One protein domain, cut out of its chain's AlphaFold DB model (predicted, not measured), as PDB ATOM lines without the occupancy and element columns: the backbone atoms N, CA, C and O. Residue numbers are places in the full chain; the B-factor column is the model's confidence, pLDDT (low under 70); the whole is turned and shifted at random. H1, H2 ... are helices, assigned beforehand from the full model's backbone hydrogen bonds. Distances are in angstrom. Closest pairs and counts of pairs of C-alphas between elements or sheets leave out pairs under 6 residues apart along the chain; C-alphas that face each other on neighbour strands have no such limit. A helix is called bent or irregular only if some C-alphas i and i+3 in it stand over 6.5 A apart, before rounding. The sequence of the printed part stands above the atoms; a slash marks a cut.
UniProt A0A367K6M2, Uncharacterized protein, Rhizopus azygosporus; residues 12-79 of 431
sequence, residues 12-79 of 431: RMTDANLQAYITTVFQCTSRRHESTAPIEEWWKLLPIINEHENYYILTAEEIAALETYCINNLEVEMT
ATOM      1  N   ARG A  12      49.339  46.504  23.417       81.31
ATOM      2  CA  ARG A  12      49.947  45.171  23.537       81.31
ATOM      3  C   ARG A  12      50.521  44.989  24.943       81.31
ATOM      4  O   ARG A  12      51.204  45.884  25.439       81.31
ATOM      5  N   MET A  13      50.259  43.853  25.584       84.00
ATOM      6  CA  MET A  13      50.812  43.542  26.905       84.00
ATOM      7  C   MET A  13      52.342  43.371  26.830       84.00
ATOM      8  O   MET A  13      52.866  42.777  25.890       84.00
ATOM      9  N   THR A  14      53.076  43.910  27.805       82.38
ATOM     10  CA  THR A  14      54.540  43.759  27.896       82.38
ATOM     11  C   THR A  14      54.924  42.373  28.423       82.38
ATOM     12  O   THR A  14      54.182  41.789  29.208       82.38
ATOM     13  N   ASP A  15      56.105  41.868  28.057       78.25
ATOM     14  CA  ASP A  15      56.547  40.491  28.360       78.25
ATOM     15  C   ASP A  15      56.609  40.206  29.873       78.25
ATOM     16  O   ASP A  15      56.153  39.167  30.348       78.25
ATOM     17  N   ALA A  16      57.064  41.189  30.661       74.81
ATOM     18  CA  ALA A  16      57.090  41.097  32.123       74.81
ATOM     19  C   ALA A  16      55.684  40.959  32.741       74.81
ATOM     20  O   ALA A  16      55.506  40.256  33.737       74.81
ATOM     21  N   ASN A  17      54.680  41.607  32.143       81.69
ATOM     22  CA  ASN A  17      53.293  41.520  32.595       81.69
ATOM     23  C   ASN A  17      52.609  40.254  32.063       81.69
ATOM     24  O   ASN A  17      51.787  39.672  32.767       81.69
ATOM     25  N   LEU A  18      52.986  39.801  30.863       84.56
ATOM     26  CA  LEU A  18      52.442  38.614  30.209       84.56
ATOM     27  C   LEU A  18      52.661  37.352  31.047       84.56
ATOM     28  O   LEU A  18      51.714  36.611  31.311       84.56
ATOM     29  N   GLN A  19      53.890  37.131  31.520       86.06
ATOM     30  CA  GLN A  19      54.212  35.953  32.325       86.06
ATOM     31  C   GLN A  19      53.431  35.926  33.646       86.06
ATOM     32  O   GLN A  19      52.871  34.888  34.018       86.06
ATOM     33  N   ALA A  20      53.386  37.056  34.357       84.88
ATOM     34  CA  ALA A  20      52.646  37.172  35.610       84.88
ATOM     35  C   ALA A  20      51.150  36.919  35.381       84.88
ATOM     36  O   ALA A  20      50.540  36.129  36.099       84.88
ATOM     37  N   TYR A  21      50.595  37.519  34.327       87.69
ATOM     38  CA  TYR A  21      49.191  37.397  33.973       87.69
ATOM     39  C   TYR A  21      48.799  35.957  33.617       87.69
ATOM     40  O   TYR A  21      47.873  35.412  34.217       87.69
ATOM     41  N   ILE A  22      49.542  35.295  32.727       87.19
ATOM     42  CA  ILE A  22      49.279  33.900  32.338       87.19
ATOM     43  C   ILE A  22      49.399  32.957  33.535       87.19
ATOM     44  O   ILE A  22      48.567  32.066  33.708       87.19
ATOM     45  N   THR A  23      50.382  33.183  34.409       86.31
ATOM     46  CA  THR A  23      50.538  32.393  35.637       86.31
ATOM     47  C   THR A  23      49.334  32.563  36.566       86.31
ATOM     48  O   THR A  23      48.827  31.576  37.100       86.31
ATOM     49  N   THR A  24      48.832  33.790  36.742       87.00
ATOM     50  CA  THR A  24      47.634  34.057  37.552       87.00
ATOM     51  C   THR A  24      46.381  33.435  36.938       87.00
ATOM     52  O   THR A  24      45.631  32.767  37.648       87.00
ATOM     53  N   VAL A  25      46.170  33.583  35.626       86.06
ATOM     54  CA  VAL A  25      45.024  32.976  34.929       86.06
ATOM     55  C   VAL A  25      45.053  31.457  35.076       86.06
ATOM     56  O   VAL A  25      44.034  30.858  35.414       86.06
ATOM     57  N   PHE A  26      46.223  30.835  34.921       87.50
ATOM     58  CA  PHE A  26      46.388  29.396  35.102       87.50
ATOM     59  C   PHE A  26      46.040  28.933  36.525       87.50
ATOM     60  O   PHE A  26      45.337  27.937  36.702       87.50
ATOM     61  N   GLN A  27      46.443  29.689  37.548       85.69
ATOM     62  CA  GLN A  27      46.095  29.419  38.950       85.69
ATOM     63  C   GLN A  27      44.592  29.546  39.250       85.69
ATOM     64  O   GLN A  27      44.116  29.015  40.257       85.69
ATOM     65  N   CYS A  28      43.829  30.222  38.389       83.62
ATOM     66  CA  CYS A  28      42.373  30.305  38.484       83.62
ATOM     67  C   CYS A  28      41.647  29.139  37.789       83.62
ATOM     68  O   CYS A  28      40.428  29.025  37.924       83.62
ATOM     69  N   THR A  29      42.360  28.264  37.077       85.12
ATOM     70  CA  THR A  29      41.765  27.105  36.393       85.12
ATOM     71  C   THR A  29      41.555  25.915  37.334       85.12
ATOM     72  O   THR A  29      42.094  25.848  38.444       85.12
ATOM     73  N   SER A  30      40.801  24.913  36.870       82.06
ATOM     74  CA  SER A  30      40.656  23.622  37.558       82.06
ATOM     75  C   SER A  30      41.985  22.883  37.750       82.06
ATOM     76  O   SER A  30      42.076  22.044  38.643       82.06
ATOM     77  N   ARG A  31      43.018  23.231  36.970       80.25
ATOM     78  CA  ARG A  31      44.362  22.641  37.013       80.25
ATOM     79  C   ARG A  31      45.369  23.428  37.849       80.25
ATOM     80  O   ARG A  31      46.555  23.147  37.800       80.25
ATOM     81  N   ARG A  32      44.928  24.346  38.716       78.38
ATOM     82  CA  ARG A  32      45.815  25.123  39.614       78.38
ATOM     83  C   ARG A  32      46.770  24.299  40.498       78.38
ATOM     84  O   ARG A  32      47.688  24.857  41.090       78.38
ATOM     85  N   HIS A  33      46.480  23.013  40.689       79.56
ATOM     86  CA  HIS A  33      47.287  22.079  41.481       79.56
ATOM     87  C   HIS A  33      48.223  21.217  40.620       79.56
ATOM     88  O   HIS A  33      48.987  20.424  41.164       79.56
ATOM     89  N   GLU A  34      48.155  21.366  39.300       82.81
ATOM     90  CA  GLU A  34      48.985  20.682  38.320       82.81
ATOM     91  C   GLU A  34      50.068  21.643  37.813       82.81
ATOM     92  O   GLU A  34      49.874  22.858  37.776       82.81
ATOM     93  N   SER A  35      51.239  21.108  37.465       84.12
ATOM     94  CA  SER A  35      52.359  21.920  36.967       84.12
ATOM     95  C   SER A  35      52.230  22.253  35.476       84.12
ATOM     96  O   SER A  35      52.852  23.204  35.006       84.12
ATOM     97  N   THR A  36      51.444  21.465  34.743       88.00
ATOM     98  CA  THR A  36      51.283  21.497  33.286       88.00
ATOM     99  C   THR A  36      49.803  21.460  32.913       88.00
ATOM    100  O   THR A  36      48.958  21.052  33.711       88.00
ATOM    101  N   ALA A  37      49.477  21.879  31.692       86.62
ATOM    102  CA  ALA A  37      48.180  21.621  31.077       86.62
ATOM    103  C   ALA A  37      48.338  21.277  29.593       86.62
ATOM    104  O   ALA A  37      49.297  21.735  28.962       86.62
ATOM    105  N   PRO A  38      47.418  20.473  29.029       89.44
ATOM    106  CA  PRO A  38      47.429  20.142  27.614       89.44
ATOM    107  C   PRO A  38      47.190  21.393  26.766       89.44
ATOM    108  O   PRO A  38      46.446  22.298  27.158       89.44
ATOM    109  N   ILE A  39      47.783  21.423  25.573       85.69
ATOM    110  CA  ILE A  39      47.698  22.565  24.656       85.69
ATOM    111  C   ILE A  39      46.250  22.942  24.303       85.69
ATOM    112  O   ILE A  39      45.954  24.110  24.077       85.69
ATOM    113  N   GLU A  40      45.325  21.975  24.307       85.06
ATOM    114  CA  GLU A  40      43.899  22.208  24.057       85.06
ATOM    115  C   GLU A  40      43.261  23.101  25.137       85.06
ATOM    116  O   GLU A  40      42.421  23.950  24.838       85.06
ATOM    117  N   GLU A  41      43.657  22.938  26.401       86.12
ATOM    118  CA  GLU A  41      43.166  23.783  27.493       86.12
ATOM    119  C   GLU A  41      43.773  25.184  27.416       86.12
ATOM    120  O   GLU A  41      43.047  26.168  27.555       86.12
ATOM    121  N   TRP A  42      45.064  25.288  27.095       87.56
ATOM    122  CA  TRP A  42      45.714  26.571  26.830       87.56
ATOM    123  C   TRP A  42      45.060  27.330  25.669       87.56
ATOM    124  O   TRP A  42      44.796  28.527  25.779       87.56
ATOM    125  N   TRP A  43      44.706  26.621  24.596       85.75
ATOM    126  CA  TRP A  43      43.988  27.174  23.450       85.75
ATOM    127  C   TRP A  43      42.596  27.700  23.831       85.75
ATOM    128  O   TRP A  43      42.206  28.786  23.411       85.75
ATOM    129  N   LYS A  44      41.861  26.985  24.694       85.44
ATOM    130  CA  LYS A  44      40.556  27.439  25.217       85.44
ATOM    131  C   LYS A  44      40.665  28.655  26.138       85.44
ATOM    132  O   LYS A  44      39.712  29.427  26.226       85.44
ATOM    133  N   LEU A  45      41.791  28.823  26.828       83.94
ATOM    134  CA  LEU A  45      42.048  29.985  27.680       83.94
ATOM    135  C   LEU A  45      42.485  31.212  26.876       83.94
ATOM    136  O   LEU A  45      42.295  32.329  27.348       83.94
ATOM    137  N   LEU A  46      43.027  31.027  25.670       83.31
ATOM    138  CA  LEU A  46      43.589  32.102  24.854       83.31
ATOM    139  C   LEU A  46      42.610  33.268  24.595       83.31
ATOM    140  O   LEU A  46      43.032  34.406  24.781       83.31
ATOM    141  N   PRO A  47      41.315  33.062  24.265       81.56
ATOM    142  CA  PRO A  47      40.368  34.170  24.109       81.56
ATOM    143  C   PRO A  47      40.146  34.952  25.409       81.56
ATOM    144  O   PRO A  47      40.101  36.175  25.392       81.56
ATOM    145  N   ILE A  48      40.076  34.252  26.546       80.56
ATOM    146  CA  ILE A  48      39.892  34.859  27.875       80.56
ATOM    147  C   ILE A  48      41.125  35.688  28.247       80.56
ATOM    148  O   ILE A  48      41.013  36.798  28.757       80.56
ATOM    149  N   ILE A  49      42.301  35.132  27.962       79.81
ATOM    150  CA  ILE A  49      43.604  35.759  28.163       79.81
ATOM    151  C   ILE A  49      43.731  37.012  27.271       79.81
ATOM    152  O   ILE A  49      44.242  38.035  27.718       79.81
ATOM    153  N   ASN A  50      43.216  36.974  26.039       80.50
ATOM    154  CA  ASN A  50      43.352  38.063  25.068       80.50
ATOM    155  C   ASN A  50      42.335  39.218  25.229       80.50
ATOM    156  O   ASN A  50      42.494  40.237  24.561       80.50
ATOM    157  N   GLU A  51      41.313  39.091  26.087       72.06
ATOM    158  CA  GLU A  51      40.223  40.080  26.260       72.06
ATOM    159  C   GLU A  51      40.331  40.956  27.536       72.06
ATOM    160  O   GLU A  51      39.364  41.602  27.947       72.06
ATOM    161  N   HIS A  52      41.494  41.028  28.192       68.31
ATOM    162  CA  HIS A  52      41.617  41.667  29.510       68.31
ATOM    163  C   HIS A  52      41.982  43.170  29.492       68.31
ATOM    164  O   HIS A  52      43.012  43.574  28.959       68.31
ATOM    165  N   GLU A  53      41.167  43.994  30.171       60.34
ATOM    166  CA  GLU A  53      41.425  45.397  30.578       60.34
ATOM    167  C   GLU A  53      42.198  46.285  29.576       60.34
ATOM    168  O   GLU A  53      43.238  46.850  29.902       60.34
ATOM    169  N   ASN A  54      41.667  46.486  28.366       70.00
ATOM    170  CA  ASN A  54      42.275  47.325  27.314       70.00
ATOM    171  C   ASN A  54      43.659  46.856  26.816       70.00
ATOM    172  O   ASN A  54      44.322  47.612  26.097       70.00
ATOM    173  N   TYR A  55      44.078  45.626  27.128       77.94
ATOM    174  CA  TYR A  55      45.276  45.011  26.566       77.94
ATOM    175  C   TYR A  55      44.939  43.814  25.675       77.94
ATOM    176  O   TYR A  55      43.958  43.115  25.905       77.94
ATOM    177  N   TYR A  56      45.776  43.576  24.668       84.12
ATOM    178  CA  TYR A  56      45.802  42.328  23.903       84.12
ATOM    179  C   TYR A  56      47.188  41.689  24.006       84.12
ATOM    180  O   TYR A  56      48.195  42.366  24.239       84.12
ATOM    181  N   ILE A  57      47.245  40.375  23.834       84.44
ATOM    182  CA  ILE A  57      48.467  39.573  23.913       84.44
ATOM    183  C   ILE A  57      48.909  39.177  22.508       84.44
ATOM    184  O   ILE A  57      50.045  39.467  22.125       84.44
ATOM    185  N   LEU A  58      47.984  38.612  21.727       85.62
ATOM    186  CA  LEU A  58      48.178  38.269  20.320       85.62
ATOM    187  C   LEU A  58      47.198  39.031  19.420       85.62
ATOM    188  O   LEU A  58      46.036  39.251  19.781       85.62
ATOM    189  N   THR A  59      47.657  39.420  18.231       84.75
ATOM    190  CA  THR A  59      46.786  39.916  17.155       84.75
ATOM    191  C   THR A  59      45.959  38.772  16.552       84.75
ATOM    192  O   THR A  59      46.238  37.596  16.771       84.75
ATOM    193  N   ALA A  60      44.931  39.094  15.762       81.50
ATOM    194  CA  ALA A  60      44.123  38.072  15.090       81.50
ATOM    195  C   ALA A  60      44.945  37.200  14.115       81.50
ATOM    196  O   ALA A  60      44.672  36.010  13.979       81.50
ATOM    197  N   GLU A  61      45.963  37.779  13.470       82.19
ATOM    198  CA  GLU A  61      46.876  37.064  12.567       82.19
ATOM    199  C   GLU A  61      47.811  36.124  13.347       82.19
ATOM    200  O   GLU A  61      47.986  34.966  12.970       82.19
ATOM    201  N   GLU A  62      48.330  36.577  14.491       85.38
ATOM    202  CA  GLU A  62      49.166  35.778  15.396       85.38
ATOM    203  C   GLU A  62      48.393  34.600  16.012       85.38
ATOM    204  O   GLU A  62      48.915  33.490  16.119       85.38
ATOM    205  N   ILE A  63      47.121  34.804  16.364       85.75
ATOM    206  CA  ILE A  63      46.247  33.722  16.838       85.75
ATOM    207  C   ILE A  63      46.071  32.663  15.744       85.75
ATOM    208  O   ILE A  63      46.194  31.475  16.034       85.75
ATOM    209  N   ALA A  64      45.844  33.064  14.489       82.94
ATOM    210  CA  ALA A  64      45.705  32.123  13.376       82.94
ATOM    211  C   ALA A  64      46.999  31.321  13.111       82.94
ATOM    212  O   ALA A  64      46.946  30.132  12.782       82.94
ATOM    213  N   ALA A  65      48.170  31.940  13.298       81.94
ATOM    214  CA  ALA A  65      49.456  31.246  13.213       81.94
ATOM    215  C   ALA A  65      49.619  30.200  14.332       81.94
ATOM    216  O   ALA A  65      50.021  29.061  14.075       81.94
ATOM    217  N   LEU A  66      49.239  30.556  15.563       84.75
ATOM    218  CA  LEU A  66      49.283  29.658  16.716       84.75
ATOM    219  C   LEU A  66      48.276  28.497  16.603       84.75
ATOM    220  O   LEU A  66      48.593  27.373  16.994       84.75
ATOM    221  N   GLU A  67      47.101  28.731  16.009       83.50
ATOM    222  CA  GLU A  67      46.051  27.718  15.811       83.50
ATOM    223  C   GLU A  67      46.585  26.475  15.086       83.50
ATOM    224  O   GLU A  67      46.353  25.338  15.506       83.50
ATOM    225  N   THR A  68      47.376  26.695  14.034       80.88
ATOM    226  CA  THR A  68      47.971  25.614  13.239       80.88
ATOM    227  C   THR A  68      48.922  24.755  14.078       80.88
ATOM    228  O   THR A  68      48.967  23.534  13.917       80.88
ATOM    229  N   TYR A  69      49.670  25.362  15.003       83.44
ATOM    230  CA  TYR A  69      50.550  24.630  15.914       83.44
ATOM    231  C   TYR A  69      49.751  23.844  16.962       83.44
ATOM    232  O   TYR A  69      50.025  22.660  17.174       83.44
ATOM    233  N   CYS A  70      48.734  24.458  17.570       83.88
ATOM    234  CA  CYS A  70      47.919  23.830  18.611       83.88
ATOM    235  C   CYS A  70      47.132  22.612  18.099       83.88
ATOM    236  O   CYS A  70      47.091  21.588  18.778       83.88
ATOM    237  N   ILE A  71      46.568  22.680  16.886       82.75
ATOM    238  CA  ILE A  71      45.816  21.566  16.277       82.75
ATOM    239  C   ILE A  71      46.713  20.348  16.016       82.75
ATOM    240  O   ILE A  71      46.277  19.209  16.176       82.75
ATOM    241  N   ASN A  72      47.971  20.570  15.635       82.50
ATOM    242  CA  ASN A  72      48.902  19.491  15.299       82.50
ATOM    243  C   ASN A  72      49.571  18.847  16.528       82.50
ATOM    244  O   ASN A  72      50.213  17.810  16.385       82.50
ATOM    245  N   ASN A  73      49.424  19.437  17.720       84.06
ATOM    246  CA  ASN A  73      50.156  19.044  18.928       84.06
ATOM    247  C   ASN A  73      49.239  18.828  20.147       84.06
ATOM    248  O   ASN A  73      49.650  19.091  21.271       84.06
ATOM    249  N   LEU A  74      48.012  18.332  19.945       82.00
ATOM    250  CA  LEU A  74      46.983  18.182  20.996       82.00
ATOM    251  C   LEU A  74      47.438  17.414  22.253       82.00
ATOM    252  O   LEU A  74      46.928  17.668  23.341       82.00
ATOM    253  N   GLU A  75      48.390  16.488  22.111       80.12
ATOM    254  CA  GLU A  75      48.919  15.662  23.209       80.12
ATOM    255  C   GLU A  75      50.027  16.353  24.025       80.12
ATOM    256  O   GLU A  75      50.464  15.815  25.042       80.12
ATOM    257  N   VAL A  76      50.502  17.528  23.597       86.19
ATOM    258  CA  VAL A  76      51.574  18.251  24.288       86.19
ATOM    259  C   VAL A  76      51.028  18.899  25.553       86.19
ATOM    260  O   VAL A  76      50.119  19.730  25.509       86.19
ATOM    261  N   GLU A  77      51.625  18.540  26.685       89.44
ATOM    262  CA  GLU A  77      51.450  19.246  27.947       89.44
ATOM    263  C   GLU A  77      52.554  20.278  28.141       89.44
ATOM    264  O   GLU A  77      53.723  20.017  27.867       89.44
ATOM    265  N   MET A  78      52.174  21.448  28.643       87.94
ATOM    266  CA  MET A  78      53.094  22.559  28.826       87.94
ATOM    267  C   MET A  78      52.774  23.353  30.088       87.94
ATOM    268  O   MET A  78      51.615  23.512  30.489       87.94
ATOM    269  N   THR A  79      53.827  23.826  30.740       89.88
ATOM    270  CA  THR A  79      53.776  24.728  31.892       89.88
ATOM    271  C   THR A  79      53.358  26.141  31.455       89.88
ATOM    272  O   THR A  79      53.529  26.505  30.288       89.88
TER     273      THR A  79
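Overview. This is residues 12 to 79 of the 431 residues of an uncharacterized protein of Rhizopus azygosporus (UniProt A0A367K6M2). Two helices, H2 and H3, form an antiparallel hairpin, and a third helix, H1, crosses at a steep tilt on the other side of H2 from H3, loosely placed and without clear contact. H2 is the one in between, and after H3 the last residues turn back past the beginning of H2, where residues 77 to 78 pair with residues 37 to 38 of the link from H1. The printed part has 68 residues with three named helices, in the order H1, H2, H3, and no named strand; the class is all helix. It is compact, with a radius of gyration of the C-alphas of 12.1 A, and its C-alphas span 31 by 27 by 17 A.

Along the chain. H1 holds residues 15 to 27 and measures 18.5 A from first to last C-alpha, beginning with C-alpha 15 at (56.547, 40.491, 28.360). H2 holds residues 39 to 50, 16.1 A long, with C-alpha 39 at (47.698, 22.565, 24.656). H2 is irregular, but only just: C-alphas 44 and 47 are 6.8 A apart, and its line is a rough one. H3 holds residues 60 to 72 and is 19.2 A long, ending with C-alpha 72 at (48.902, 19.491, 15.299).

Arrangement. H1 and H2 are close but not clearly touching; their closest C-alphas, those of Ile 22 and Ile 49, are 7.3 A apart. Their lines stand at a steep tilt of 62 degrees, and they run opposite ways. H2 and H3 form a helical hairpin, running opposite ways at a shallow tilt of 13 degrees. They touch with residues 39 to 43 of H2 and residues 67 to 70 of H3 alone, and their closest C-alphas, those of Ile 39 and Cys 70, are 6.2 A apart. H1 and H3 are apart. Residues 37 to 38 and residues 77 to 78 make a short antiparallel pairing. In the helix backbones, the O i to N i+4 pairs within hydrogen-bond range are 8 of 9 in H1, 6 of 8 in H2 and 6 of 9 in H3.

Size, cuts and confidence. The two C-alphas farthest apart, those of Asn 54 and Glu 75, are 32.6 A apart, and the first and last printed C-alphas, those of Arg 12 and Thr 79, are 22.4 A apart. The printed part has no cut. The link from H1 to H2, 11 residues, is long, and the link from H2 to H3, 9 residues, is short but not tight. The mean pLDDT of the printed part is 82.9, and residues 52 to 53, in the link from H2 to H3, are under 70.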